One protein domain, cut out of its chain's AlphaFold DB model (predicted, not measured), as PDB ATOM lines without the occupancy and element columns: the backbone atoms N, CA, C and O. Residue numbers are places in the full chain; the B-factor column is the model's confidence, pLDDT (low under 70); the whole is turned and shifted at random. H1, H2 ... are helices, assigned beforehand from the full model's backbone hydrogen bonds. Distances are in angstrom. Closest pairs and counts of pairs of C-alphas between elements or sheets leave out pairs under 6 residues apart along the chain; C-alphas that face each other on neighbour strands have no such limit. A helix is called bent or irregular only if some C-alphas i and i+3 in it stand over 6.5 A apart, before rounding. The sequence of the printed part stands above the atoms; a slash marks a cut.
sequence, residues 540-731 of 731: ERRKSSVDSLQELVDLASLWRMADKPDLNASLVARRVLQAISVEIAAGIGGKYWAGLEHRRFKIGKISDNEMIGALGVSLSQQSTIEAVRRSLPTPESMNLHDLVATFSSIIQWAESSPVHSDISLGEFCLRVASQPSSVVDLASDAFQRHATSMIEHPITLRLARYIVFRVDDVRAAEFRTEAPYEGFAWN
ATOM      1  N   GLU A 540     189.817 186.800 149.242       85.88
ATOM      2  CA  GLU A 540     190.629 187.532 148.280       85.88
ATOM      3  C   GLU A 540     190.169 188.994 148.185       85.88
ATOM      4  O   GLU A 540     188.987 189.309 147.995       85.88
ATOM      5  N   ARG A 541     191.127 189.922 148.293       79.56
ATOM      6  CA  ARG A 541     190.843 191.351 148.153       79.56
ATOM      7  C   ARG A 541     190.535 191.698 146.704       79.56
ATOM      8  O   ARG A 541     191.437 191.827 145.878       79.56
ATOM      9  N   ARG A 542     189.260 191.963 146.438       81.06
ATOM     10  CA  ARG A 542     188.760 192.437 145.144       81.06
ATOM     11  C   ARG A 542     188.847 193.965 145.040       81.06
ATOM     12  O   ARG A 542     188.906 194.682 146.041       81.06
ATOM     13  N   LYS A 543     188.869 194.491 143.812       82.00
ATOM     14  CA  LYS A 543     188.709 195.940 143.588       82.00
ATOM     15  C   LYS A 543     187.265 196.333 143.907       82.00
ATOM     16  O   LYS A 543     186.355 195.551 143.672       82.00
ATOM     17  N   SER A 544     187.040 197.551 144.391       85.44
ATOM     18  CA  SER A 544     185.684 198.062 144.616       85.44
ATOM     19  C   SER A 544     184.961 198.265 143.275       85.44
ATOM     20  O   SER A 544     185.144 199.293 142.619       85.44
ATOM     21  N   SER A 545     184.176 197.274 142.857       92.38
ATOM     22  CA  SER A 545     183.270 197.328 141.707       92.38
ATOM     23  C   SER A 545     181.906 196.756 142.085       92.38
ATOM     24  O   SER A 545     181.789 196.020 143.066       92.38
ATOM     25  N   VAL A 546     180.879 197.095 141.301       92.00
ATOM     26  CA  VAL A 546     179.529 196.538 141.474       92.00
ATOM     27  C   VAL A 546     179.558 195.014 141.320       92.00
ATOM     28  O   VAL A 546     178.993 194.321 142.157       92.00
ATOM     29  N   ASP A 547     180.301 194.499 140.336       91.31
ATOM     30  CA  ASP A 547     180.453 193.053 140.116       91.31
ATOM     31  C   ASP A 547     181.109 192.354 141.316       91.31
ATOM     32  O   ASP A 547     180.607 191.347 141.798       91.31
ATOM     33  N   SER A 548     182.177 192.936 141.876       90.75
ATOM     34  CA  SER A 548     182.855 192.361 143.050       90.75
ATOM     35  C   SER A 548     181.960 192.370 144.293       90.75
ATOM     36  O   SER A 548     182.078 191.496 145.150       90.75
ATOM     37  N   LEU A 549     181.078 193.369 144.419       93.38
ATOM     38  CA  LEU A 549     180.074 193.403 145.480       93.38
ATOM     39  C   LEU A 549     179.024 192.306 145.272       93.38
ATOM     40  O   LEU A 549     178.675 191.639 146.242       93.38
ATOM     41  N   GLN A 550     178.546 192.113 144.039       93.12
ATOM     42  CA  GLN A 550     177.593 191.054 143.706       93.12
ATOM     43  C   GLN A 550     178.176 189.671 144.016       93.12
ATOM     44  O   GLN A 550     177.540 188.908 144.732       93.12
ATOM     45  N   GLU A 551     179.417 189.385 143.607       92.69
ATOM     46  CA  GLU A 551     180.098 188.116 143.916       92.69
ATOM     47  C   GLU A 551     180.161 187.829 145.427       92.69
ATOM     48  O   GLU A 551     179.918 186.706 145.871       92.69
ATOM     49  N   LEU A 552     180.466 188.844 146.243       93.88
ATOM     50  CA  LEU A 552     180.510 188.709 147.704       93.88
ATOM     51  C   LEU A 552     179.113 188.540 148.319       93.88
ATOM     52  O   LEU A 552     178.959 187.826 149.311       93.88
ATOM     53  N   VAL A 553     178.096 189.182 147.745       94.44
ATOM     54  CA  VAL A 553     176.691 189.016 148.140       94.44
ATOM     55  C   VAL A 553     176.200 187.603 147.814       94.44
ATOM     56  O   VAL A 553     175.592 186.962 148.675       94.44
ATOM     57  N   ASP A 554     176.532 187.083 146.634       93.25
ATOM     58  CA  ASP A 554     176.200 185.721 146.210       93.25
ATOM     59  C   ASP A 554     176.907 184.692 147.099       93.25
ATOM     60  O   ASP A 554     176.282 183.746 147.585       93.25
ATOM     61  N   LEU A 555     178.183 184.932 147.423       94.25
ATOM     62  CA  LEU A 555     178.927 184.116 148.377       94.25
ATOM     63  C   LEU A 555     178.278 184.128 149.768       94.25
ATOM     64  O   LEU A 555     178.115 183.076 150.389       94.25
ATOM     65  N   ALA A 556     177.862 185.296 150.265       93.81
ATOM     66  CA  ALA A 556     177.134 185.384 151.529       93.81
ATOM     67  C   ALA A 556     175.799 184.629 151.465       93.81
ATOM     68  O   ALA A 556     175.375 184.043 152.462       93.81
ATOM     69  N   SER A 557     175.122 184.644 150.314       93.25
ATOM     70  CA  SER A 557     173.873 183.908 150.111       93.25
ATOM     71  C   SER A 557     174.097 182.408 150.212       93.25
ATOM     72  O   SER A 557     173.409 181.733 150.980       93.25
ATOM     73  N   LEU A 558     175.132 181.910 149.534       93.25
ATOM     74  CA  LEU A 558     175.516 180.506 149.533       93.25
ATOM     75  C   LEU A 558     175.766 179.981 150.958       93.25
ATOM     76  O   LEU A 558     175.215 178.952 151.347       93.25
ATOM     77  N   TRP A 559     176.541 180.712 151.766       93.19
ATOM     78  CA  TRP A 559     176.824 180.343 153.161       93.19
ATOM     79  C   TRP A 559     175.615 180.506 154.092       93.19
ATOM     80  O   TRP A 559     175.461 179.744 155.053       93.19
ATOM     81  N   ARG A 560     174.738 181.484 153.830       91.62
ATOM     82  CA  ARG A 560     173.500 181.663 154.601       91.62
ATOM     83  C   ARG A 560     172.550 180.491 154.373       91.62
ATOM     84  O   ARG A 560     172.087 179.925 155.355       91.62
ATOM     85  N   MET A 561     172.301 180.136 153.114       90.56
ATOM     86  CA  MET A 561     171.323 179.115 152.715       90.56
ATOM     87  C   MET A 561     171.778 177.678 152.986       90.56
ATOM     88  O   MET A 561     170.946 176.778 152.990       90.56
ATOM     89  N   ALA A 562     173.074 177.465 153.211       92.19
ATOM     90  CA  ALA A 562     173.609 176.155 153.538       92.19
ATOM     91  C   ALA A 562     173.003 175.570 154.811       92.19
ATOM     92  O   ALA A 562     172.867 176.280 155.811       92.19
ATOM     93  N   ASP A 563     172.728 174.270 154.779       89.31
ATOM     94  CA  ASP A 563     172.256 173.504 155.922       89.31
ATOM     95  C   ASP A 563     173.273 173.529 157.073       89.31
ATOM     96  O   ASP A 563     174.492 173.569 156.859       89.31
ATOM     97  N   LYS A 564     172.760 173.558 158.305       87.50
ATOM     98  CA  LYS A 564     173.536 173.747 159.539       87.50
ATOM     99  C   LYS A 564     173.116 172.661 160.529       87.50
ATOM    100  O   LYS A 564     172.217 172.895 161.336       87.50
ATOM    101  N   PRO A 565     173.736 171.470 160.465       75.94
ATOM    102  CA  PRO A 565     173.264 170.303 161.212       75.94
ATOM    103  C   PRO A 565     173.372 170.469 162.735       75.94
ATOM    104  O   PRO A 565     172.662 169.801 163.483       75.94
ATOM    105  N   ASP A 566     174.248 171.356 163.214       74.31
ATOM    106  CA  ASP A 566     174.436 171.621 164.635       74.31
ATOM    107  C   ASP A 566     174.746 173.102 164.939       74.31
ATOM    108  O   ASP A 566     174.929 173.946 164.059       74.31
ATOM    109  N   LEU A 567     174.820 173.431 166.234       76.56
ATOM    110  CA  LEU A 567     175.167 174.778 166.698       76.56
ATOM    111  C   LEU A 567     176.555 175.224 166.210       76.56
ATOM    112  O   LEU A 567     176.792 176.414 166.007       76.56
ATOM    113  N   ASN A 568     177.474 174.281 166.017       79.19
ATOM    114  CA  ASN A 568     178.843 174.565 165.611       79.19
ATOM    115  C   ASN A 568     178.880 175.036 164.155       79.19
ATOM    116  O   ASN A 568     179.519 176.041 163.847       79.19
ATOM    117  N   ALA A 569     178.134 174.365 163.279       83.38
ATOM    118  CA  ALA A 569     177.920 174.747 161.893       83.38
ATOM    119  C   ALA A 569     177.303 176.149 161.802       83.38
ATOM    120  O   ALA A 569     177.757 176.974 161.005       83.38
ATOM    121  N   SER A 570     176.354 176.471 162.687       84.19
ATOM    122  CA  SER A 570     175.789 177.821 162.803       84.19
ATOM    123  C   SER A 570     176.819 178.876 163.212       84.19
ATOM    124  O   SER A 570     176.854 179.960 162.627       84.19
ATOM    125  N   LEU A 571     177.706 178.567 164.162       81.25
ATOM    126  CA  LEU A 571     178.786 179.471 164.575       81.25
ATOM    127  C   LEU A 571     179.817 179.695 163.457       81.25
ATOM    128  O   LEU A 571     180.213 180.838 163.210       81.25
ATOM    129  N   VAL A 572     180.211 178.631 162.751       85.19
ATOM    130  CA  VAL A 572     181.137 178.698 161.610       85.19
ATOM    131  C   VAL A 572     180.542 179.537 160.480       85.19
ATOM    132  O   VAL A 572     181.183 180.485 160.020       85.19
ATOM    133  N   ALA A 573     179.292 179.264 160.089       89.31
ATOM    134  CA  ALA A 573     178.588 180.033 159.066       89.31
ATOM    135  C   ALA A 573     178.499 181.519 159.439       89.31
ATOM    136  O   ALA A 573     178.843 182.384 158.632       89.31
ATOM    137  N   ARG A 574     178.111 181.831 160.685       87.88
ATOM    138  CA  ARG A 574     178.038 183.213 161.181       87.88
ATOM    139  C   ARG A 574     179.381 183.927 161.054       87.88
ATOM    140  O   ARG A 574     179.428 185.069 160.597       87.88
ATOM    141  N   ARG A 575     180.476 183.262 161.423       87.00
ATOM    142  CA  ARG A 575     181.827 183.833 161.360       87.00
ATOM    143  C   ARG A 575     182.279 184.102 159.920       87.00
ATOM    144  O   ARG A 575     182.894 185.139 159.677       87.00
ATOM    145  N   VAL A 576     181.936 183.232 158.966       90.88
ATOM    146  CA  VAL A 576     182.184 183.475 157.533       90.88
ATOM    147  C   VAL A 576     181.362 184.659 157.024       90.88
ATOM    148  O   VAL A 576     181.909 185.552 156.384       90.88
ATOM    149  N   LEU A 577     180.074 184.741 157.366       92.25
ATOM    150  CA  LEU A 577     179.221 185.868 156.968       92.25
ATOM    151  C   LEU A 577     179.710 187.212 157.539       92.25
ATOM    152  O   LEU A 577     179.622 188.252 156.876       92.25
ATOM    153  N   GLN A 578     180.262 187.206 158.755       91.25
ATOM    154  CA  GLN A 578     180.939 188.370 159.328       91.25
ATOM    155  C   GLN A 578     182.219 188.724 158.559       91.25
ATOM    156  O   GLN A 578     182.448 189.904 158.301       91.25
ATOM    157  N   ALA A 579     183.028 187.734 158.161       91.88
ATOM    158  CA  ALA A 579     184.230 187.956 157.353       91.88
ATOM    159  C   ALA A 579     183.894 188.545 155.970       91.88
ATOM    160  O   ALA A 579     184.547 189.488 155.530       91.88
ATOM    161  N   ILE A 580     182.820 188.077 155.327       93.75
ATOM    162  CA  ILE A 580     182.334 188.642 154.059       93.75
ATOM    163  C   ILE A 580     181.883 190.098 154.250       93.75
ATOM    164  O   ILE A 580     182.290 190.976 153.491       93.75
ATOM    165  N   SER A 581     181.106 190.387 155.303       93.69
ATOM    166  CA  SER A 581     180.715 191.765 155.649       93.69
ATOM    167  C   SER A 581     181.932 192.678 155.882       93.69
ATOM    168  O   SER A 581     181.926 193.841 155.476       93.69
ATOM    169  N   VAL A 582     182.978 192.149 156.526       92.69
ATOM    170  CA  VAL A 582     184.256 192.839 156.762       92.69
ATOM    171  C   VAL A 582     184.964 193.151 155.448       92.69
ATOM    172  O   VAL A 582     185.393 194.289 155.275       92.69
ATOM    173  N   GLU A 583     185.048 192.207 154.509       93.69
ATOM    174  CA  GLU A 583     185.692 192.456 153.214       93.69
ATOM    175  C   GLU A 583     184.914 193.433 152.332       93.69
ATOM    176  O   GLU A 583     185.526 194.308 151.717       93.69
ATOM    177  N   ILE A 584     183.579 193.373 152.322       93.75
ATOM    178  CA  ILE A 584     182.755 194.368 151.619       93.75
ATOM    179  C   ILE A 584     183.040 195.772 152.176       93.75
ATOM    180  O   ILE A 584     183.348 196.710 151.431       93.75
ATOM    181  N   ALA A 585     182.994 195.917 153.503       92.75
ATOM    182  CA  ALA A 585     183.248 197.187 154.170       92.75
ATOM    183  C   ALA A 585     184.693 197.673 154.000       92.75
ATOM    184  O   ALA A 585     184.925 198.871 153.823       92.75
ATOM    185  N   ALA A 586     185.669 196.768 154.024       91.38
ATOM    186  CA  ALA A 586     187.077 197.076 153.814       91.38
ATOM    187  C   ALA A 586     187.371 197.505 152.369       91.38
ATOM    188  O   ALA A 586     188.131 198.456 152.162       91.38
ATOM    189  N   GLY A 587     186.760 196.836 151.388       90.56
ATOM    190  CA  GLY A 587     186.918 197.131 149.967       90.56
ATOM    191  C   GLY A 587     186.387 198.515 149.596       90.56
ATOM    192  O   GLY A 587     187.064 199.265 148.895       90.56
ATOM    193  N   ILE A 588     185.216 198.887 150.120       90.69
ATOM    194  CA  ILE A 588     184.569 200.173 149.818       90.69
ATOM    195  C   ILE A 588     185.079 201.293 150.740       90.69
ATOM    196  O   ILE A 588     185.386 202.389 150.278       90.69
ATOM    197  N   GLY A 589     185.225 201.037 152.045       86.50
ATOM    198  CA  GLY A 589     185.555 202.046 153.064       86.50
ATOM    199  C   GLY A 589     186.991 202.589 153.027       86.50
ATOM    200  O   GLY A 589     187.310 203.545 153.740       86.50
ATOM    201  N   GLY A 590     187.866 202.010 152.201       86.75
ATOM    202  CA  GLY A 590     189.254 202.434 152.026       86.75
ATOM    203  C   GLY A 590     190.215 201.929 153.111       86.75
ATOM    204  O   GLY A 590     189.824 201.338 154.115       86.75
ATOM    205  N   LYS A 591     191.522 202.176 152.922       86.62
ATOM    206  CA  LYS A 591     192.610 201.532 153.696       86.62
ATOM    207  C   LYS A 591     192.509 201.694 155.217       86.62
ATOM    208  O   LYS A 591     192.806 200.750 155.945       86.62
ATOM    209  N   TYR A 592     192.140 202.883 155.698       87.50
ATOM    210  CA  TYR A 592     192.048 203.145 157.137       87.50
ATOM    211  C   TYR A 592     190.868 202.395 157.766       87.50
ATOM    212  O   TYR A 592     191.048 201.711 158.772       87.50
ATOM    213  N   TRP A 593     189.697 202.442 157.122       89.25
ATOM    214  CA  TRP A 593     188.512 201.702 157.559       89.25
ATOM    215  C   TRP A 593     188.733 200.191 157.509       89.25
ATOM    216  O   TRP A 593     188.446 199.497 158.479       89.25
ATOM    217  N   ALA A 594     189.346 199.688 156.433       89.62
ATOM    218  CA  ALA A 594     189.728 198.287 156.306       89.62
ATOM    219  C   ALA A 594     190.552 197.809 157.511       89.62
ATOM    220  O   ALA A 594     190.265 196.760 158.083       89.62
ATOM    221  N   GLY A 595     191.541 198.595 157.951       89.12
ATOM    222  CA  GLY A 595     192.346 198.268 159.128       89.12
ATOM    223  C   GLY A 595     191.534 198.153 160.424       89.12
ATOM    224  O   GLY A 595     191.864 197.316 161.267       89.12
ATOM    225  N   LEU A 596     190.477 198.955 160.581       90.44
ATOM    226  CA  LEU A 596     189.572 198.883 161.730       90.44
ATOM    227  C   LEU A 596     188.640 197.676 161.647       90.44
ATOM    228  O   LEU A 596     188.529 196.947 162.625       90.44
ATOM    229  N   GLU A 597     188.049 197.413 160.483       91.50
ATOM    230  CA  GLU A 597     187.187 196.249 160.236       91.50
ATOM    231  C   GLU A 597     187.900 194.934 160.588       91.50
ATOM    232  O   GLU A 597     187.442 194.165 161.433       91.50
ATOM    233  N   HIS A 598     189.102 194.728 160.039       89.56
ATOM    234  CA  HIS A 598     189.890 193.519 160.290       89.56
ATOM    235  C   HIS A 598     190.332 193.412 161.757       89.56
ATOM    236  O   HIS A 598     190.409 192.318 162.319       89.56
ATOM    237  N   ARG A 599     190.650 194.544 162.403       88.44
ATOM    238  CA  ARG A 599     191.036 194.555 163.819       88.44
ATOM    239  C   ARG A 599     189.843 194.236 164.714       88.44
ATOM    240  O   ARG A 599     190.005 193.466 165.659       88.44
ATOM    241  N   ARG A 600     188.658 194.774 164.410       87.19
ATOM    242  CA  ARG A 600     187.429 194.498 165.157       87.19
ATOM    243  C   ARG A 600     187.046 193.036 165.013       87.19
ATOM    244  O   ARG A 600     186.779 192.400 166.019       87.19
ATOM    245  N   PHE A 601     187.129 192.478 163.809       86.44
ATOM    246  CA  PHE A 601     186.891 191.054 163.582       86.44
ATOM    247  C   PHE A 601     187.818 190.152 164.419       86.44
ATOM    248  O   PHE A 601     187.377 189.149 164.972       86.44
ATOM    249  N   LYS A 602     189.093 190.534 164.588       82.38
ATOM    250  CA  LYS A 602     190.072 189.763 165.380       82.38
ATOM    251  C   LYS A 602     189.944 189.941 166.899       82.38
ATOM    252  O   LYS A 602     190.180 188.989 167.638       82.38
ATOM    253  N   ILE A 603     189.654 191.155 167.372       81.31
ATOM    254  CA  ILE A 603     189.732 191.534 168.801       81.31
ATOM    255  C   ILE A 603     188.332 191.684 169.440       81.31
ATOM    256  O   ILE A 603     188.198 191.717 170.661       81.31
ATOM    257  N   GLY A 604     187.272 191.734 168.633       76.69
ATOM    258  CA  GLY A 604     185.870 191.843 169.041       76.69
ATOM    259  C   GLY A 604     185.388 193.287 169.190       76.69
ATOM    260  O   GLY A 604     184.429 193.685 168.535       76.69
ATOM    261  N   LYS A 605     186.060 194.097 170.020       79.12
ATOM    262  CA  LYS A 605     185.658 195.491 170.286       79.12
ATOM    263  C   LYS A 605     186.745 196.499 169.923       79.12
ATOM    264  O   LYS A 605     187.927 196.287 170.180       79.12
ATOM    265  N   ILE A 606     186.308 197.622 169.358       82.62
ATOM    266  CA  ILE A 606     187.103 198.829 169.093       82.62
ATOM    267  C   ILE A 606     186.396 200.005 169.767       82.62
ATOM    268  O   ILE A 606     185.173 199.995 169.888       82.62
ATOM    269  N   SER A 607     187.155 201.001 170.232       83.19
ATOM    270  CA  SER A 607     186.569 202.178 170.877       83.19
ATOM    271  C   SER A 607     185.714 202.999 169.903       83.19
ATOM    272  O   SER A 607     186.106 203.223 168.757       83.19
ATOM    273  N   ASP A 608     184.577 203.511 170.381       77.12
ATOM    274  CA  ASP A 608     183.686 204.351 169.569       77.12
ATOM    275  C   ASP A 608     184.407 205.568 168.985       77.12
ATOM    276  O   ASP A 608     184.204 205.912 167.826       77.12
ATOM    277  N   ASN A 609     185.302 206.191 169.756       78.25
ATOM    278  CA  ASN A 609     186.072 207.351 169.306       78.25
ATOM    279  C   ASN A 609     186.984 207.022 168.113       78.25
ATOM    280  O   ASN A 609     187.153 207.853 167.222       78.25
ATOM    281  N   GLU A 610     187.563 205.820 168.086       81.44
ATOM    282  CA  GLU A 610     188.428 205.372 166.990       81.44
ATOM    283  C   GLU A 610     187.614 205.096 165.717       81.44
ATOM    284  O   GLU A 610     188.010 205.528 164.634       81.44
ATOM    285  N   MET A 611     186.441 204.467 165.854       79.44
ATOM    286  CA  MET A 611     185.506 204.248 164.742       79.44
ATOM    287  C   MET A 611     184.971 205.572 164.187       79.44
ATOM    288  O   MET A 611     184.984 205.787 162.976       79.44
ATOM    289  N   ILE A 612     184.569 206.492 165.066       77.75
ATOM    290  CA  ILE A 612     184.087 207.831 164.707       77.75
ATOM    291  C   ILE A 612     185.163 208.615 163.953       77.75
ATOM    292  O   ILE A 612     184.878 209.210 162.912       77.75
ATOM    293  N   GLY A 613     186.412 208.569 164.426       76.19
ATOM    294  CA  GLY A 613     187.545 209.210 163.758       76.19
ATOM    295  C   GLY A 613     187.819 208.682 162.343       76.19
ATOM    296  O   GLY A 613     188.497 209.348 161.566       76.19
ATOM    297  N   ALA A 614     187.280 207.513 161.983       80.06
ATOM    298  CA  ALA A 614     187.446 206.882 160.674       80.06
ATOM    299  C   ALA A 614     186.298 207.131 159.683       80.06
ATOM    300  O   ALA A 614     186.434 206.832 158.489       80.06
ATOM    301  N   LEU A 615     185.178 207.691 160.148       77.19
ATOM    302  CA  LEU A 615     183.989 207.938 159.328       77.19
ATOM    303  C   LEU A 615     184.200 209.052 158.287       77.19
ATOM    304  O   LEU A 615     183.592 209.012 157.218       77.19
ATOM    305  N   GLY A 616     185.093 210.018 158.532       66.88
ATOM    306  CA  GLY A 616     185.317 211.129 157.607       66.88
ATOM    307  C   GLY A 616     186.494 212.027 157.974       66.88
ATOM    308  O   GLY A 616     186.826 212.187 159.144       66.88
ATOM    309  N   VAL A 617     187.123 212.615 156.952       58.03
ATOM    310  CA  VAL A 617     188.317 213.475 157.082       58.03
ATOM    311  C   VAL A 617     187.983 214.949 156.789       58.03
ATOM    312  O   VAL A 617     188.740 215.835 157.176       58.03
ATOM    313  N   SER A 618     186.850 215.243 156.131       62.19
ATOM    314  CA  SER A 618     186.435 216.618 155.817       62.19
ATOM    315  C   SER A 618     185.529 217.234 156.895       62.19
ATOM    316  O   SER A 618     184.792 216.539 157.595       62.19
ATOM    317  N   LEU A 619     185.528 218.569 156.986       54.06
ATOM    318  CA  LEU A 619     184.670 219.327 157.909       54.06
ATOM    319  C   LEU A 619     183.167 219.076 157.674       54.06
ATOM    320  O   LEU A 619     182.412 219.001 158.638       54.06
ATOM    321  N   SER A 620     182.741 218.887 156.419       59.62
ATOM    322  CA  SER A 620     181.351 218.543 156.077       59.62
ATOM    323  C   SER A 620     180.946 217.159 156.596       59.62
ATOM    324  O   SER A 620     179.839 216.990 157.104       59.62
ATOM    325  N   GLN A 621     181.864 216.190 156.554       65.38
ATOM    326  CA  GLN A 621     181.643 214.840 157.073       65.38
ATOM    327  C   GLN A 621     181.596 214.826 158.606       65.38
ATOM    328  O   GLN A 621     180.793 214.101 159.187       65.38
ATOM    329  N   GLN A 622     182.393 215.663 159.283       65.62
ATOM    330  CA  GLN A 622     182.379 215.773 160.750       65.62
ATOM    331  C   GLN A 622     181.039 216.264 161.302       65.62
ATOM    332  O   GLN A 622     180.569 215.760 162.321       65.62
ATOM    333  N   SER A 623     180.374 217.192 160.616       63.22
ATOM    334  CA  SER A 623     179.021 217.610 160.984       63.22
ATOM    335  C   SER A 623     177.966 216.516 160.758       63.22
ATOM    336  O   SER A 623     177.038 216.416 161.559       63.22
ATOM    337  N   THR A 624     178.140 215.642 159.755       64.12
ATOM    338  CA  THR A 624     177.262 214.475 159.523       64.12
ATOM    339  C   THR A 624     177.429 213.477 160.658       64.12
ATOM    340  O   THR A 624     176.455 212.977 161.205       64.12
ATOM    341  N   ILE A 625     178.677 213.220 161.043       66.25
ATOM    342  CA  ILE A 625     179.057 212.306 162.121       66.25
ATOM    343  C   ILE A 625     178.492 212.774 163.468       66.25
ATOM    344  O   ILE A 625     177.969 211.977 164.245       66.25
ATOM    345  N   GLU A 626     178.550 214.074 163.744       66.62
ATOM    346  CA  GLU A 626     178.003 214.639 164.976       66.62
ATOM    347  C   GLU A 626     176.461 214.656 164.965       66.62
ATOM    348  O   GLU A 626     175.842 214.438 166.007       66.62
ATOM    349  N   ALA A 627     175.826 214.832 163.798       65.69
ATOM    350  CA  ALA A 627     174.385 214.644 163.636       65.69
ATOM    351  C   ALA A 627     173.981 213.180 163.877       65.69
ATOM    352  O   ALA A 627     173.101 212.932 164.688       65.69
ATOM    353  N   VAL A 628     174.687 212.206 163.292       64.69
ATOM    354  CA  VAL A 628     174.507 210.761 163.544       64.69
ATOM    355  C   VAL A 628     174.597 210.453 165.035       64.69
ATOM    356  O   VAL A 628     173.728 209.791 165.589       64.69
ATOM    357  N   ARG A 629     175.615 210.979 165.717       66.88
ATOM    358  CA  ARG A 629     175.814 210.771 167.154       66.88
ATOM    359  C   ARG A 629     174.679 211.349 168.009       66.88
ATOM    360  O   ARG A 629     174.367 210.776 169.047       66.88
ATOM    361  N   ARG A 630     174.095 212.483 167.609       67.69
ATOM    362  CA  ARG A 630     172.973 213.129 168.320       67.69
ATOM    363  C   ARG A 630     171.618 212.524 167.972       67.69
ATOM    364  O   ARG A 630     170.721 212.552 168.806       67.69
ATOM    365  N   SER A 631     171.475 212.031 166.747       64.75
ATOM    366  CA  SER A 631     170.221 211.548 166.173       64.75
ATOM    367  C   SER A 631     170.045 210.038 166.271       64.75
ATOM    368  O   SER A 631     168.924 209.589 166.090       64.75
ATOM    369  N   LEU A 632     171.096 209.258 166.555       63.91
ATOM    370  CA  LEU A 632     170.968 207.841 166.900       63.91
ATOM    371  C   LEU A 632     170.432 207.719 168.336       63.91
ATOM    372  O   LEU A 632     171.174 208.008 169.280       63.91
ATOM    373  N   PRO A 633     169.169 207.300 168.539       58.41
ATOM    374  CA  PRO A 633     168.667 207.017 169.874       58.41
ATOM    375  C   PRO A 633     169.361 205.782 170.469       58.41
ATOM    376  O   PRO A 633     170.053 205.027 169.781       58.41
ATOM    377  N   THR A 634     169.192 205.571 171.774       63.44
ATOM    378  CA  THR A 634     169.715 204.393 172.473       63.44
ATOM    379  C   THR A 634     169.204 203.096 171.808       63.44
ATOM    380  O   THR A 634     167.991 202.923 171.698       63.44
ATOM    381  N   PRO A 635     170.088 202.164 171.378       60.16
ATOM    382  CA  PRO A 635     169.714 200.968 170.595       60.16
ATOM    383  C   PRO A 635     168.756 199.976 171.282       60.16
ATOM    384  O   PRO A 635     168.255 199.044 170.646       60.16
ATOM    385  N   GLU A 636     168.523 200.157 172.581       59.91
ATOM    386  CA  GLU A 636     167.742 199.263 173.442       59.91
ATOM    387  C   GLU A 636     166.239 199.247 173.103       59.91
ATOM    388  O   GLU A 636     165.570 198.267 173.414       59.91
ATOM    389  N   SER A 637     165.699 200.280 172.439       58.16
ATOM    390  CA  SER A 637     164.245 200.435 172.232       58.16
ATOM    391  C   SER A 637     163.774 200.533 170.776       58.16
ATOM    392  O   SER A 637     162.570 200.603 170.537       58.16
ATOM    393  N   MET A 638     164.682 200.539 169.795       66.88
ATOM    394  CA  MET A 638     164.331 200.798 168.392       66.88
ATOM    395  C   MET A 638     164.136 199.497 167.597       66.88
ATOM    396  O   MET A 638     164.973 198.588 167.645       66.88
ATOM    397  N   ASN A 639     163.033 199.402 166.852       78.12
ATOM    398  CA  ASN A 639     162.835 198.344 165.860       78.12
ATOM    399  C   ASN A 639     163.642 198.656 164.576       78.12
ATOM    400  O   ASN A 639     164.124 199.773 164.381       78.12
ATOM    401  N   LEU A 640     163.812 197.664 163.696       82.31
ATOM    402  CA  LEU A 640     164.631 197.797 162.484       82.31
ATOM    403  C   LEU A 640     164.089 198.857 161.506       82.31
ATOM    404  O   LEU A 640     164.867 199.566 160.873       82.31
ATOM    405  N   HIS A 641     162.767 199.010 161.424       84.12
ATOM    406  CA  HIS A 641     162.111 199.985 160.552       84.12
ATOM    407  C   HIS A 641     162.465 201.431 160.940       84.12
ATOM    408  O   HIS A 641     162.856 202.237 160.093       84.12
ATOM    409  N   ASP A 642     162.399 201.752 162.232       83.19
ATOM    410  CA  ASP A 642     162.714 203.089 162.738       83.19
ATOM    411  C   ASP A 642     164.212 203.410 162.582       83.19
ATOM    412  O   ASP A 642     164.589 204.557 162.311       83.19
ATOM    413  N   LEU A 643     165.072 202.387 162.673       82.81
ATOM    414  CA  LEU A 643     166.504 202.504 162.400       82.81
ATOM    415  C   LEU A 643     166.778 202.837 160.925       82.81
ATOM    416  O   LEU A 643     167.562 203.744 160.640       82.81
ATOM    417  N   VAL A 644     166.104 202.153 159.994       86.94
ATOM    418  CA  VAL A 644     166.205 202.412 158.546       86.94
ATOM    419  C   VAL A 644     165.747 203.828 158.206       86.94
ATOM    420  O   VAL A 644     166.454 204.542 157.493       86.94
ATOM    421  N   ALA A 645     164.609 204.277 158.745       83.50
ATOM    422  CA  ALA A 645     164.093 205.625 158.503       83.50
ATOM    423  C   ALA A 645     165.050 206.716 159.026       83.50
ATOM    424  O   ALA A 645     165.341 207.700 158.332       83.50
ATOM    425  N   THR A 646     165.591 206.511 160.231       80.31
ATOM    426  CA  THR A 646     166.563 207.420 160.858       80.31
ATOM    427  C   THR A 646     167.854 207.487 160.043       80.31
ATOM    428  O   THR A 646     168.345 208.575 159.740       80.31
ATOM    429  N   PHE A 647     168.383 206.334 159.629       83.31
ATOM    430  CA  PHE A 647     169.593 206.260 158.817       83.31
ATOM    431  C   PHE A 647     169.414 206.879 157.425       83.31
ATOM    432  O   PHE A 647     170.273 207.637 156.977       83.31
ATOM    433  N   SER A 648     168.276 206.637 156.772       83.19
ATOM    434  CA  SER A 648     167.957 207.211 155.455       83.19
ATOM    435  C   SER A 648     167.920 208.744 155.496       83.19
ATOM    436  O   SER A 648     168.440 209.413 154.604       83.19
ATOM    437  N   SER A 649     167.385 209.310 156.582       77.56
ATOM    438  CA  SER A 649     167.362 210.763 156.814       77.56
ATOM    439  C   SER A 649     168.767 211.350 157.018       77.56
ATOM    440  O   SER A 649     169.042 212.488 156.645       77.56
ATOM    441  N   ILE A 650     169.678 210.569 157.602       74.94
ATOM    442  CA  ILE A 650     171.068 210.959 157.857       74.94
ATOM    443  C   ILE A 650     171.895 210.981 156.565       74.94
ATOM    444  O   ILE A 650     172.630 211.941 156.329       74.94
ATOM    445  N   ILE A 651     171.808 209.934 155.734       75.25
ATOM    446  CA  ILE A 651     172.621 209.840 154.508       75.25
ATOM    447  C   ILE A 651     172.227 210.899 153.474       75.25
ATOM    448  O   ILE A 651     173.099 211.430 152.790       75.25
ATOM    449  N   GLN A 652     170.954 211.308 153.458       71.56
ATOM    450  CA  GLN A 652     170.463 212.426 152.651       71.56
ATOM    451  C   GLN A 652     171.253 213.719 152.916       71.56
ATOM    452  O   GLN A 652     171.553 214.485 152.001       71.56
ATOM    453  N   TRP A 653     171.622 213.958 154.175       60.50
ATOM    454  CA  TRP A 653     172.387 215.134 154.579       60.50
ATOM    455  C   TRP A 653     173.861 215.061 154.143       60.50
ATOM    456  O   TRP A 653     174.512 216.090 153.977       60.50
ATOM    457  N   ALA A 654     174.392 213.850 153.944       58.75
ATOM    458  CA  ALA A 654     175.789 213.604 153.594       58.75
ATOM    459  C   ALA A 654     176.080 213.742 152.089       58.75
ATOM    460  O   ALA A 654     177.161 214.204 151.723       58.75
ATOM    461  N   GLU A 655     175.137 213.367 151.219       58.34
ATOM    462  CA  GLU A 655     175.365 213.304 149.765       58.34
ATOM    463  C   GLU A 655     175.238 214.658 149.044       58.34
ATOM    464  O   GLU A 655     175.636 214.770 147.890       58.34
ATOM    465  N   SER A 656     174.753 215.722 149.705       54.72
ATOM    466  CA  SER A 656     174.590 217.067 149.101       54.72
ATOM    467  C   SER A 656     173.866 217.070 147.736       54.72
ATOM    468  O   SER A 656     174.023 218.009 146.955       54.72
ATOM    469  N   SER A 657     173.085 216.027 147.440       46.59
ATOM    470  CA  SER A 657     172.436 215.799 146.151       46.59
ATOM    471  C   SER A 657     170.914 215.874 146.335       46.59
ATOM    472  O   SER A 657     170.394 215.278 147.278       46.59
ATOM    473  N   PRO A 658     170.165 216.605 145.487       39.88
ATOM    474  CA  PRO A 658     168.727 216.844 145.653       39.88
ATOM    475  C   PRO A 658     167.858 215.648 145.223       39.88
ATOM    476  O   PRO A 658     166.708 215.825 144.823       39.88
ATOM    477  N   VAL A 659     168.395 214.429 145.273       43.50
ATOM    478  CA  VAL A 659     167.634 213.220 144.961       43.50
ATOM    479  C   VAL A 659     166.768 212.896 146.177       43.50
ATOM    480  O   VAL A 659     167.225 212.947 147.317       43.50
ATOM    481  N   HIS A 660     165.479 212.675 145.923       44.59
ATOM    482  CA  HIS A 660     164.462 212.349 146.919       44.59
ATOM    483  C   HIS A 660     164.958 211.326 147.947       44.59
ATOM    484  O   HIS A 660     165.755 210.461 147.604       44.59
ATOM    485  N   SER A 661     164.467 211.438 149.187       51.78
ATOM    486  CA  SER A 661     164.737 210.529 150.307       51.78
ATOM    487  C   SER A 661     164.487 209.079 149.899       51.78
ATOM    488  O   SER A 661     163.373 208.568 150.038       51.78
ATOM    489  N   ASP A 662     165.507 208.431 149.354       66.31
ATOM    490  CA  ASP A 662     165.373 207.072 148.890       66.31
ATOM    491  C   ASP A 662     165.641 206.160 150.079       66.31
ATOM    492  O   ASP A 662     166.771 205.746 150.342       66.31
ATOM    493  N   ILE A 663     164.578 205.906 150.846       75.38
ATOM    494  CA  ILE A 663     164.582 204.961 151.968       75.38
ATOM    495  C   ILE A 663     165.209 203.629 151.526       75.38
ATOM    496  O   ILE A 663     165.901 202.988 152.316       75.38
ATOM    497  N   SER A 664     165.065 203.263 150.246       85.12
ATOM    498  CA  SER A 664     165.658 202.048 149.695       85.12
ATOM    499  C   SER A 664     167.192 202.065 149.655       85.12
ATOM    500  O   SER A 664     167.797 201.023 149.893       85.12
ATOM    501  N   LEU A 665     167.855 203.220 149.475       86.06
ATOM    502  CA  LEU A 665     169.322 203.314 149.556       86.06
ATOM    503  C   LEU A 665     169.817 203.149 150.999       86.06
ATOM    504  O   LEU A 665     170.826 202.483 151.240       86.06
ATOM    505  N   GLY A 666     169.113 203.750 151.963       86.62
ATOM    506  CA  GLY A 666     169.441 203.614 153.382       86.62
ATOM    507  C   GLY A 666     169.258 202.182 153.874       86.62
ATOM    508  O   GLY A 666     170.143 201.635 154.536       86.62
ATOM    509  N   GLU A 667     168.152 201.550 153.483       90.38
ATOM    510  CA  GLU A 667     167.911 200.132 153.721       90.38
ATOM    511  C   GLU A 667     168.982 199.259 153.060       90.38
ATOM    512  O   GLU A 667     169.570 198.414 153.731       90.38
ATOM    513  N   PHE A 668     169.303 199.504 151.785       91.88
ATOM    514  CA  PHE A 668     170.339 198.774 151.052       91.88
ATOM    515  C   PHE A 668     171.694 198.834 151.760       91.88
ATOM    516  O   PHE A 668     172.310 197.801 152.006       91.88
ATOM    517  N   CYS A 669     172.145 200.028 152.154       91.56
ATOM    518  CA  CYS A 669     173.416 200.193 152.857       91.56
ATOM    519  C   CYS A 669     173.425 199.460 154.205       91.56
ATOM    520  O   CYS A 669     174.437 198.856 154.558       91.56
ATOM    521  N   LEU A 670     172.319 199.483 154.962       91.69
ATOM    522  CA  LEU A 670     172.210 198.750 156.228       91.69
ATOM    523  C   LEU A 670     172.166 197.234 156.015       91.69
ATOM    524  O   LEU A 670     172.826 196.512 156.763       91.69
ATOM    525  N   ARG A 671     171.452 196.745 154.995       92.81
ATOM    526  CA  ARG A 671     171.434 195.330 154.601       92.81
ATOM    527  C   ARG A 671     172.835 194.860 154.216       92.81
ATOM    528  O   ARG A 671     173.343 193.939 154.844       92.81
ATOM    529  N   VAL A 672     173.521 195.555 153.304       93.75
ATOM    530  CA  VAL A 672     174.913 195.245 152.926       93.75
ATOM    531  C   VAL A 672     175.861 195.316 154.128       93.75
ATOM    532  O   VAL A 672     176.752 194.485 154.265       93.75
ATOM    533  N   ALA A 673     175.670 196.276 155.033       93.12
ATOM    534  CA  ALA A 673     176.511 196.419 156.216       93.12
ATOM    535  C   ALA A 673     176.275 195.346 157.291       93.12
ATOM    536  O   ALA A 673     177.149 195.176 158.138       93.12
ATOM    537  N   SER A 674     175.125 194.667 157.322       92.31
ATOM    538  CA  SER A 674     174.751 193.747 158.415       92.31
ATOM    539  C   SER A 674     174.543 192.303 157.965       92.31
ATOM    540  O   SER A 674     175.017 191.371 158.608       92.31
ATOM    541  N   GLN A 675     173.840 192.100 156.861       91.94
ATOM    542  CA  GLN A 675     173.514 190.795 156.312       91.94
ATOM    543  C   GLN A 675     173.530 190.902 154.781       91.94
ATOM    544  O   GLN A 675     172.465 190.981 154.174       91.94
ATOM    545  N   PRO A 676     174.717 190.903 154.140       92.75
ATOM    546  CA  PRO A 676     174.844 191.124 152.698       92.75
ATOM    547  C   PRO A 676     173.946 190.224 151.847       92.75
ATOM    548  O   PRO A 676     173.420 190.662 150.840       92.75
ATOM    549  N   SER A 677     173.691 188.990 152.273       91.25
ATOM    550  CA  SER A 677     172.814 188.057 151.561       91.25
ATOM    551  C   SER A 677     171.339 188.475 151.491       91.25
ATOM    552  O   SER A 677     170.593 187.914 150.696       91.25
ATOM    553  N   SER A 678     170.883 189.455 152.278       90.50
ATOM    554  CA  SER A 678     169.494 189.939 152.228       90.50
ATOM    555  C   SER A 678     169.204 190.890 151.063       90.50
ATOM    556  O   SER A 678     168.064 191.329 150.920       90.50
ATOM    557  N   VAL A 679     170.202 191.227 150.236       90.31
ATOM    558  CA  VAL A 679     170.017 192.089 149.052       90.31
ATOM    559  C   VAL A 679     169.950 191.314 147.733       90.31
ATOM    560  O   VAL A 679     169.740 191.935 146.696       90.31
ATOM    561  N   VAL A 680     170.104 189.984 147.767       84.94
ATOM    562  CA  VAL A 680     170.097 189.105 146.578       84.94
ATOM    563  C   VAL A 680     168.770 189.182 145.820       84.94
ATOM    564  O   VAL A 680     168.761 189.170 144.596       84.94
ATOM    565  N   ASP A 681     167.655 189.330 146.542       80.56
ATOM    566  CA  ASP A 681     166.306 189.357 145.962       80.56
ATOM    567  C   ASP A 681     165.910 190.731 145.386       80.56
ATOM    568  O   ASP A 681     164.800 190.908 144.875       80.56
ATOM    569  N   LEU A 682     166.787 191.738 145.471       82.38
ATOM    570  CA  LEU A 682     166.531 193.038 144.855       82.38
ATOM    571  C   LEU A 682     166.605 192.932 143.330       82.38
ATOM    572  O   LEU A 682     167.485 192.284 142.769       82.38
ATOM    573  N   ALA A 683     165.721 193.659 142.645       81.44
ATOM    574  CA  ALA A 683     165.785 193.785 141.194       81.44
ATOM    575  C   ALA A 683     167.173 194.281 140.751       81.44
ATOM    576  O   ALA A 683     167.694 195.245 141.321       81.44
ATOM    577  N   SER A 684     167.744 193.670 139.708       83.69
ATOM    578  CA  SER A 684     169.119 193.936 139.256       83.69
ATOM    579  C   SER A 684     169.390 195.426 139.005       83.69
ATOM    580  O   SER A 684     170.429 195.940 139.413       83.69
ATOM    581  N   ASP A 685     168.425 196.155 138.435       84.25
ATOM    582  CA  ASP A 685     168.534 197.603 138.203       84.25
ATOM    583  C   ASP A 685     168.614 198.417 139.505       84.25
ATOM    584  O   ASP A 685     169.284 199.450 139.567       84.25
ATOM    585  N   ALA A 686     167.906 197.981 140.552       85.31
ATOM    586  CA  ALA A 686     167.960 198.617 141.864       85.31
ATOM    587  C   ALA A 686     169.289 198.309 142.560       85.31
ATOM    588  O   ALA A 686     169.939 199.236 143.046       85.31
ATOM    589  N   PHE A 687     169.734 197.047 142.529       90.31
ATOM    590  CA  PHE A 687     171.038 196.657 143.061       90.31
ATOM    591  C   PHE A 687     172.163 197.475 142.417       90.31
ATOM    592  O   PHE A 687     172.927 198.118 143.132       90.31
ATOM    593  N   GLN A 688     172.224 197.541 141.080       90.06
ATOM    594  CA  GLN A 688     173.274 198.286 140.379       90.06
ATOM    595  C   GLN A 688     173.290 199.770 140.755       90.06
ATOM    596  O   GLN A 688     174.359 200.332 141.006       90.06
ATOM    597  N   ARG A 689     172.117 200.407 140.835       89.19
ATOM    598  CA  ARG A 689     172.001 201.825 141.196       89.19
ATOM    599  C   ARG A 689     172.518 202.095 142.609       89.19
ATOM    600  O   ARG A 689     173.342 202.988 142.793       89.19
ATOM    601  N   HIS A 690     172.064 201.320 143.594       90.38
ATOM    602  CA  HIS A 690     172.461 201.523 144.988       90.38
ATOM    603  C   HIS A 690     173.917 201.114 145.241       90.38
ATOM    604  O   HIS A 690     174.632 201.826 145.945       90.38
ATOM    605  N   ALA A 691     174.389 200.031 144.616       90.94
ATOM    606  CA  ALA A 691     175.785 199.611 144.665       90.94
ATOM    607  C   ALA A 691     176.721 200.686 144.096       90.94
ATOM    608  O   ALA A 691     177.725 201.014 144.725       90.94
ATOM    609  N   THR A 692     176.367 201.279 142.950       90.81
ATOM    610  CA  THR A 692     177.139 202.374 142.342       90.81
ATOM    611  C   THR A 692     177.213 203.572 143.286       90.81
ATOM    612  O   THR A 692     178.312 204.016 143.614       90.81
ATOM    613  N   SER A 693     176.069 204.020 143.821       87.56
ATOM    614  CA  SER A 693     176.006 205.140 144.775       87.56
ATOM    615  C   SER A 693     176.867 204.893 146.018       87.56
ATOM    616  O   SER A 693     177.616 205.762 146.460       87.56
ATOM    617  N   MET A 694     176.814 203.682 146.578       89.12
ATOM    618  CA  MET A 694     177.584 203.304 147.765       89.12
ATOM    619  C   MET A 694     179.101 203.258 147.505       89.12
ATOM    620  O   MET A 694     179.882 203.626 148.385       89.12
ATOM    621  N   ILE A 695     179.526 202.827 146.313       89.94
ATOM    622  CA  ILE A 695     180.941 202.802 145.908       89.94
ATOM    623  C   ILE A 695     181.461 204.223 145.638       89.94
ATOM    624  O   ILE A 695     182.583 204.544 146.035       89.94
ATOM    625  N   GLU A 696     180.658 205.086 145.009       87.38
ATOM    626  CA  GLU A 696     180.995 206.498 144.766       87.38
ATOM    627  C   GLU A 696     181.024 207.325 146.059       87.38
ATOM    628  O   GLU A 696     181.831 208.252 146.206       87.38
ATOM    629  N   HIS A 697     180.203 206.948 147.042       86.12
ATOM    630  CA  HIS A 697     180.108 207.607 148.340       86.12
ATOM    631  C   HIS A 697     180.386 206.658 149.521       86.12
ATOM    632  O   HIS A 697     179.509 206.454 150.360       86.12
ATOM    633  N   PRO A 698     181.636 206.181 149.731       87.31
ATOM    634  CA  PRO A 698     181.971 205.209 150.783       87.31
ATOM    635  C   PRO A 698     181.635 205.610 152.223       87.31
ATOM    636  O   PRO A 698     181.793 204.818 153.152       87.31
ATOM    637  N   ILE A 699     181.283 206.874 152.469       84.25
ATOM    638  CA  ILE A 699     180.831 207.321 153.788       84.25
ATOM    639  C   ILE A 699     179.496 206.681 154.188       84.25
ATOM    640  O   ILE A 699     179.313 206.405 155.371       84.25
ATOM    641  N   THR A 700     178.604 206.391 153.237       86.12
ATOM    642  CA  THR A 700     177.295 205.781 153.517       86.12
ATOM    643  C   THR A 700     177.465 204.392 154.124       86.12
ATOM    644  O   THR A 700     176.935 204.127 155.204       86.12
ATOM    645  N   LEU A 701     178.313 203.546 153.527       89.88
ATOM    646  CA  LEU A 701     178.625 202.225 154.073       89.88
ATOM    647  C   LEU A 701     179.359 202.302 155.416       89.88
ATOM    648  O   LEU A 701     179.032 201.555 156.332       89.88
ATOM    649  N   ARG A 702     180.330 203.212 155.570       89.25
ATOM    650  CA  ARG A 702     181.050 203.381 156.847       89.25
ATOM    651  C   ARG A 702     180.106 203.779 157.984       89.25
ATOM    652  O   ARG A 702     180.203 203.234 159.083       89.25
ATOM    653  N   LEU A 703     179.165 204.684 157.713       86.50
ATOM    654  CA  LEU A 703     178.122 205.071 158.665       86.50
ATOM    655  C   LEU A 703     177.188 203.900 158.990       86.50
ATOM    656  O   LEU A 703     176.926 203.654 160.166       86.50
ATOM    657  N   ALA A 704     176.738 203.152 157.977       89.44
ATOM    658  CA  ALA A 704     175.919 201.957 158.175       89.44
ATOM    659  C   ALA A 704     176.646 200.926 159.055       89.44
ATOM    660  O   ALA A 704     176.095 200.464 160.050       89.44
ATOM    661  N   ARG A 705     177.919 200.633 158.764       91.50
ATOM    662  CA  ARG A 705     178.757 199.713 159.552       91.50
ATOM    663  C   ARG A 705     178.958 200.176 160.992       91.50
ATOM    664  O   ARG A 705     178.862 199.365 161.907       91.50
ATOM    665  N   TYR A 706     179.177 201.472 161.218       88.31
ATOM    666  CA  TYR A 706     179.242 202.025 162.574       88.31
ATOM    667  C   TYR A 706     177.945 201.783 163.359       88.31
ATOM    668  O   TYR A 706     177.998 201.363 164.514       88.31
ATOM    669  N   ILE A 707     176.785 201.991 162.731       86.69
ATOM    670  CA  ILE A 707     175.478 201.724 163.349       86.69
ATOM    671  C   ILE A 707     175.316 200.237 163.662       86.69
ATOM    672  O   ILE A 707     174.918 199.899 164.776       86.69
ATOM    673  N   VAL A 708     175.668 199.361 162.716       89.31
ATOM    674  CA  VAL A 708     175.611 197.905 162.906       89.31
ATOM    675  C   VAL A 708     176.412 197.487 164.131       89.31
ATOM    676  O   VAL A 708     175.877 196.814 165.005       89.31
ATOM    677  N   PHE A 709     177.650 197.963 164.266       88.12
ATOM    678  CA  PHE A 709     178.480 197.656 165.430       88.12
ATOM    679  C   PHE A 709     177.927 198.194 166.744       88.12
ATOM    680  O   PHE A 709     177.987 197.502 167.756       88.12
ATOM    681  N   ARG A 710     177.369 199.406 166.743       84.06
ATOM    682  CA  ARG A 710     176.761 200.005 167.936       84.06
ATOM    683  C   ARG A 710     175.546 199.216 168.421       84.06
ATOM    684  O   ARG A 710     175.372 199.066 169.627       84.06
ATOM    685  N   VAL A 711     174.706 198.739 167.505       83.75
ATOM    686  CA  VAL A 711     173.530 197.919 167.832       83.75
ATOM    687  C   VAL A 711     173.961 196.522 168.287       83.75
ATOM    688  O   VAL A 711     173.487 196.057 169.323       83.75
ATOM    689  N   ASP A 712     174.902 195.897 167.575       84.25
ATOM    690  CA  ASP A 712     175.462 194.584 167.914       84.25
ATOM    691  C   ASP A 712     176.110 194.595 169.309       84.25
ATOM    692  O   ASP A 712     175.798 193.750 170.141       84.25
ATOM    693  N   ASP A 713     176.909 195.619 169.642       81.69
ATOM    694  CA  ASP A 713     177.559 195.750 170.956       81.69
ATOM    695  C   ASP A 713     176.566 195.871 172.126       81.69
ATOM    696  O   ASP A 713     176.895 195.460 173.243       81.69
ATOM    697  N   VAL A 714     175.377 196.435 171.883       78.56
ATOM    698  CA  VAL A 714     174.301 196.566 172.881       78.56
ATOM    699  C   VAL A 714     173.491 195.273 173.000       78.56
ATOM    700  O   VAL A 714     173.110 194.893 174.104       78.56
ATOM    701  N   ARG A 715     173.244 194.578 171.883       74.06
ATOM    702  CA  ARG A 715     172.374 193.390 171.829       74.06
ATOM    703  C   ARG A 715     173.103 192.056 171.988       74.06
ATOM    704  O   ARG A 715     172.448 191.061 172.276       74.06
ATOM    705  N   ALA A 716     174.433 192.022 171.903       65.06
ATOM    706  CA  ALA A 716     175.247 190.804 172.015       65.06
ATOM    707  C   ALA A 716     175.077 190.014 173.334       65.06
ATOM    708  O   ALA A 716     175.522 188.872 173.421       65.06
ATOM    709  N   ALA A 717     174.438 190.586 174.363       54.12
ATOM    710  CA  ALA A 717     174.073 189.870 175.590       54.12
ATOM    711  C   ALA A 717     172.878 188.905 175.409       54.12
ATOM    712  O   ALA A 717     172.652 188.038 176.253       54.12
ATOM    713  N   GLU A 718     172.123 189.037 174.319       52.97
ATOM    714  CA  GLU A 718     170.934 188.253 174.002       52.97
ATOM    715  C   GLU A 718     171.194 187.399 172.749       52.97
ATOM    716  O   GLU A 718     170.800 187.770 171.651       52.97
ATOM    717  N   PHE A 719     171.874 186.256 172.878       53.28
ATOM    718  CA  PHE A 719     172.104 185.342 171.746       53.28
ATOM    719  C   PHE A 719     170.753 184.839 171.203       53.28
ATOM    720  O   PHE A 719     170.111 184.000 171.842       53.28
ATOM    721  N   ARG A 720     170.263 185.402 170.089       53.72
ATOM    722  CA  ARG A 720     168.886 185.151 169.620       53.72
ATOM    723  C   ARG A 720     168.738 184.930 168.114       53.72
ATOM    724  O   ARG A 720     167.679 184.449 167.722       53.72
ATOM    725  N   THR A 721     169.730 185.253 167.275       60.34
ATOM    726  CA  THR A 721     169.548 185.233 165.808       60.34
ATOM    727  C   THR A 721     170.666 184.521 165.029       60.34
ATOM    728  O   THR A 721     171.831 184.528 165.422       60.34
ATOM    729  N   GLU A 722     170.309 183.928 163.879       68.19
ATOM    730  CA  GLU A 722     171.249 183.386 162.873       68.19
ATOM    731  C   GLU A 722     171.925 184.486 162.031       68.19
ATOM    732  O   GLU A 722     172.760 184.210 161.167       68.19
ATOM    733  N   ALA A 723     171.568 185.752 162.266       79.12
ATOM    734  CA  ALA A 723     172.135 186.885 161.557       79.12
ATOM    735  C   ALA A 723     173.623 187.082 161.921       79.12
ATOM    736  O   ALA A 723     174.046 186.763 163.038       79.12
ATOM    737  N   PRO A 724     174.440 187.662 161.019       82.69
ATOM    738  CA  PRO A 724     175.850 187.934 161.309       82.69
ATOM    739  C   PRO A 724     176.038 188.886 162.500       82.69
ATOM    740  O   PRO A 724     176.992 188.729 163.266       82.69
ATOM    741  N   TYR A 725     175.112 189.832 162.679       86.12
ATOM    742  CA  TYR A 725     175.100 190.823 163.758       86.12
ATOM    743  C   TYR A 725     173.728 190.860 164.436       86.12
ATOM    744  O   TYR A 725     172.696 190.806 163.763       86.12
ATOM    745  N   GLU A 726     173.710 190.973 165.765       82.00
ATOM    746  CA  GLU A 726     172.460 190.981 166.526       82.00
ATOM    747  C   GLU A 726     171.632 192.239 166.241       82.00
ATOM    748  O   GLU A 726     172.143 193.354 166.140       82.00
ATOM    749  N   GLY A 727     170.312 192.063 166.148       77.25
ATOM    750  CA  GLY A 727     169.368 193.148 165.868       77.25
ATOM    751  C   GLY A 727     169.128 193.458 164.389       77.25
ATOM    752  O   GLY A 727     168.331 194.353 164.111       77.25
ATOM    753  N   PHE A 728     169.736 192.702 163.468       82.25
ATOM    754  CA  PHE A 728     169.584 192.859 162.014       82.25
ATOM    755  C   PHE A 728     169.082 191.581 161.330       82.25
ATOM    756  O   PHE A 728     169.709 191.070 160.406       82.25
ATOM    757  N   ALA A 729     167.941 191.060 161.784       80.38
ATOM    758  CA  ALA A 729     167.219 190.017 161.062       80.38
ATOM    759  C   ALA A 729     166.309 190.675 160.014       80.38
ATOM    760  O   ALA A 729     165.283 191.264 160.356       80.38
ATOM    761  N   TRP A 730     166.725 190.619 158.752       81.25
ATOM    762  CA  TRP A 730     165.923 191.087 157.626       81.25
ATOM    763  C   TRP A 730     164.990 189.956 157.193       81.25
ATOM    764  O   TRP A 730     165.475 188.880 156.838       81.25
ATOM    765  N   ASN A 731     163.679 190.197 157.274       59.34
ATOM    766  CA  ASN A 731     162.653 189.278 156.771       59.34
ATOM    767  C   ASN A 731     162.502 189.373 155.255       59.34
ATOM    768  O   ASN A 731     162.689 190.492 154.714       59.34
TER     769      ASN A 731
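Overview. This is residues 540 to 731 of the 731 residues of an uncharacterized protein of Acidimicrobiia bacterium (UniProt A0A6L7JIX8). The longest helix, H2, folds back on itself, its long arm H2a side by side with H1, while H6 and H9 cross in the middle of the body. H2b and H3 lie on one side of that crossing, the hairpin of H4 and H5 on another, and H8 crosses the beginning of H1. The 192 printed residues include nine named helices, H1 to H9 in chain order, and no named strand: the class is all helix. The whole is compact, with a radius of gyration of the C-alphas of 15.7 A and spans of 49 by 37 by 31 A.

Along the chain. H2, residues 567 to 603, was assigned as one helix by its hydrogen bonds but is bent: C-alphas 588 and 591 are 9.0 A apart. Its arms are H2a, residues 567 to 588, 31.9 A, and H2b, residues 591 to 603, 18.3 A. H1, residues 546 to 561, 22.3 A, begins at C-alpha 546 (179.529, 196.538, 141.474). H3 spans 608 to 614, H4 619 to 631, H5 640 to 654, H6 663 to 674, H7 676 to 679 and H8 684 to 696. H9, residues 699 to 715, 24.3 A, ends at C-alpha 715 (172.374, 193.390, 171.829).

Arrangement. H2a and H1 form a hairpin, at a shallow tilt of 9 degrees, closest at the C-alphas of Leu 577 and Ala 556, 5.8 A. H2b only just touches H3, with 3 pairs of C-alphas within 8 A, Trp 593 and Ala 614 closest. H6, the hub, touches H9 at a steep tilt of 60 degrees, C-alphas 673 and 705 closest at 5.2 A. H6 also touches H2a, H5, H7 and, only just, H8, with 3 pairs within 8 A. H4 and H5 form a hairpin, closest at C-alphas 624 and 654, 6.2 A. Every O i to N i+4 pair is within hydrogen-bond range in H1, H2a, H2b, H3, H4, H6, H8 and H9; H5 has 9 of 11, and H7 is too short for one.

Size, cuts and confidence. The farthest C-alphas, of Pro 565 and Leu 619, are 50.4 A apart. The printed part has no cut, and no link is long. The pLDDT is under 70 at residues 616 to 638, 653 to 662, 716 to 722 and 731.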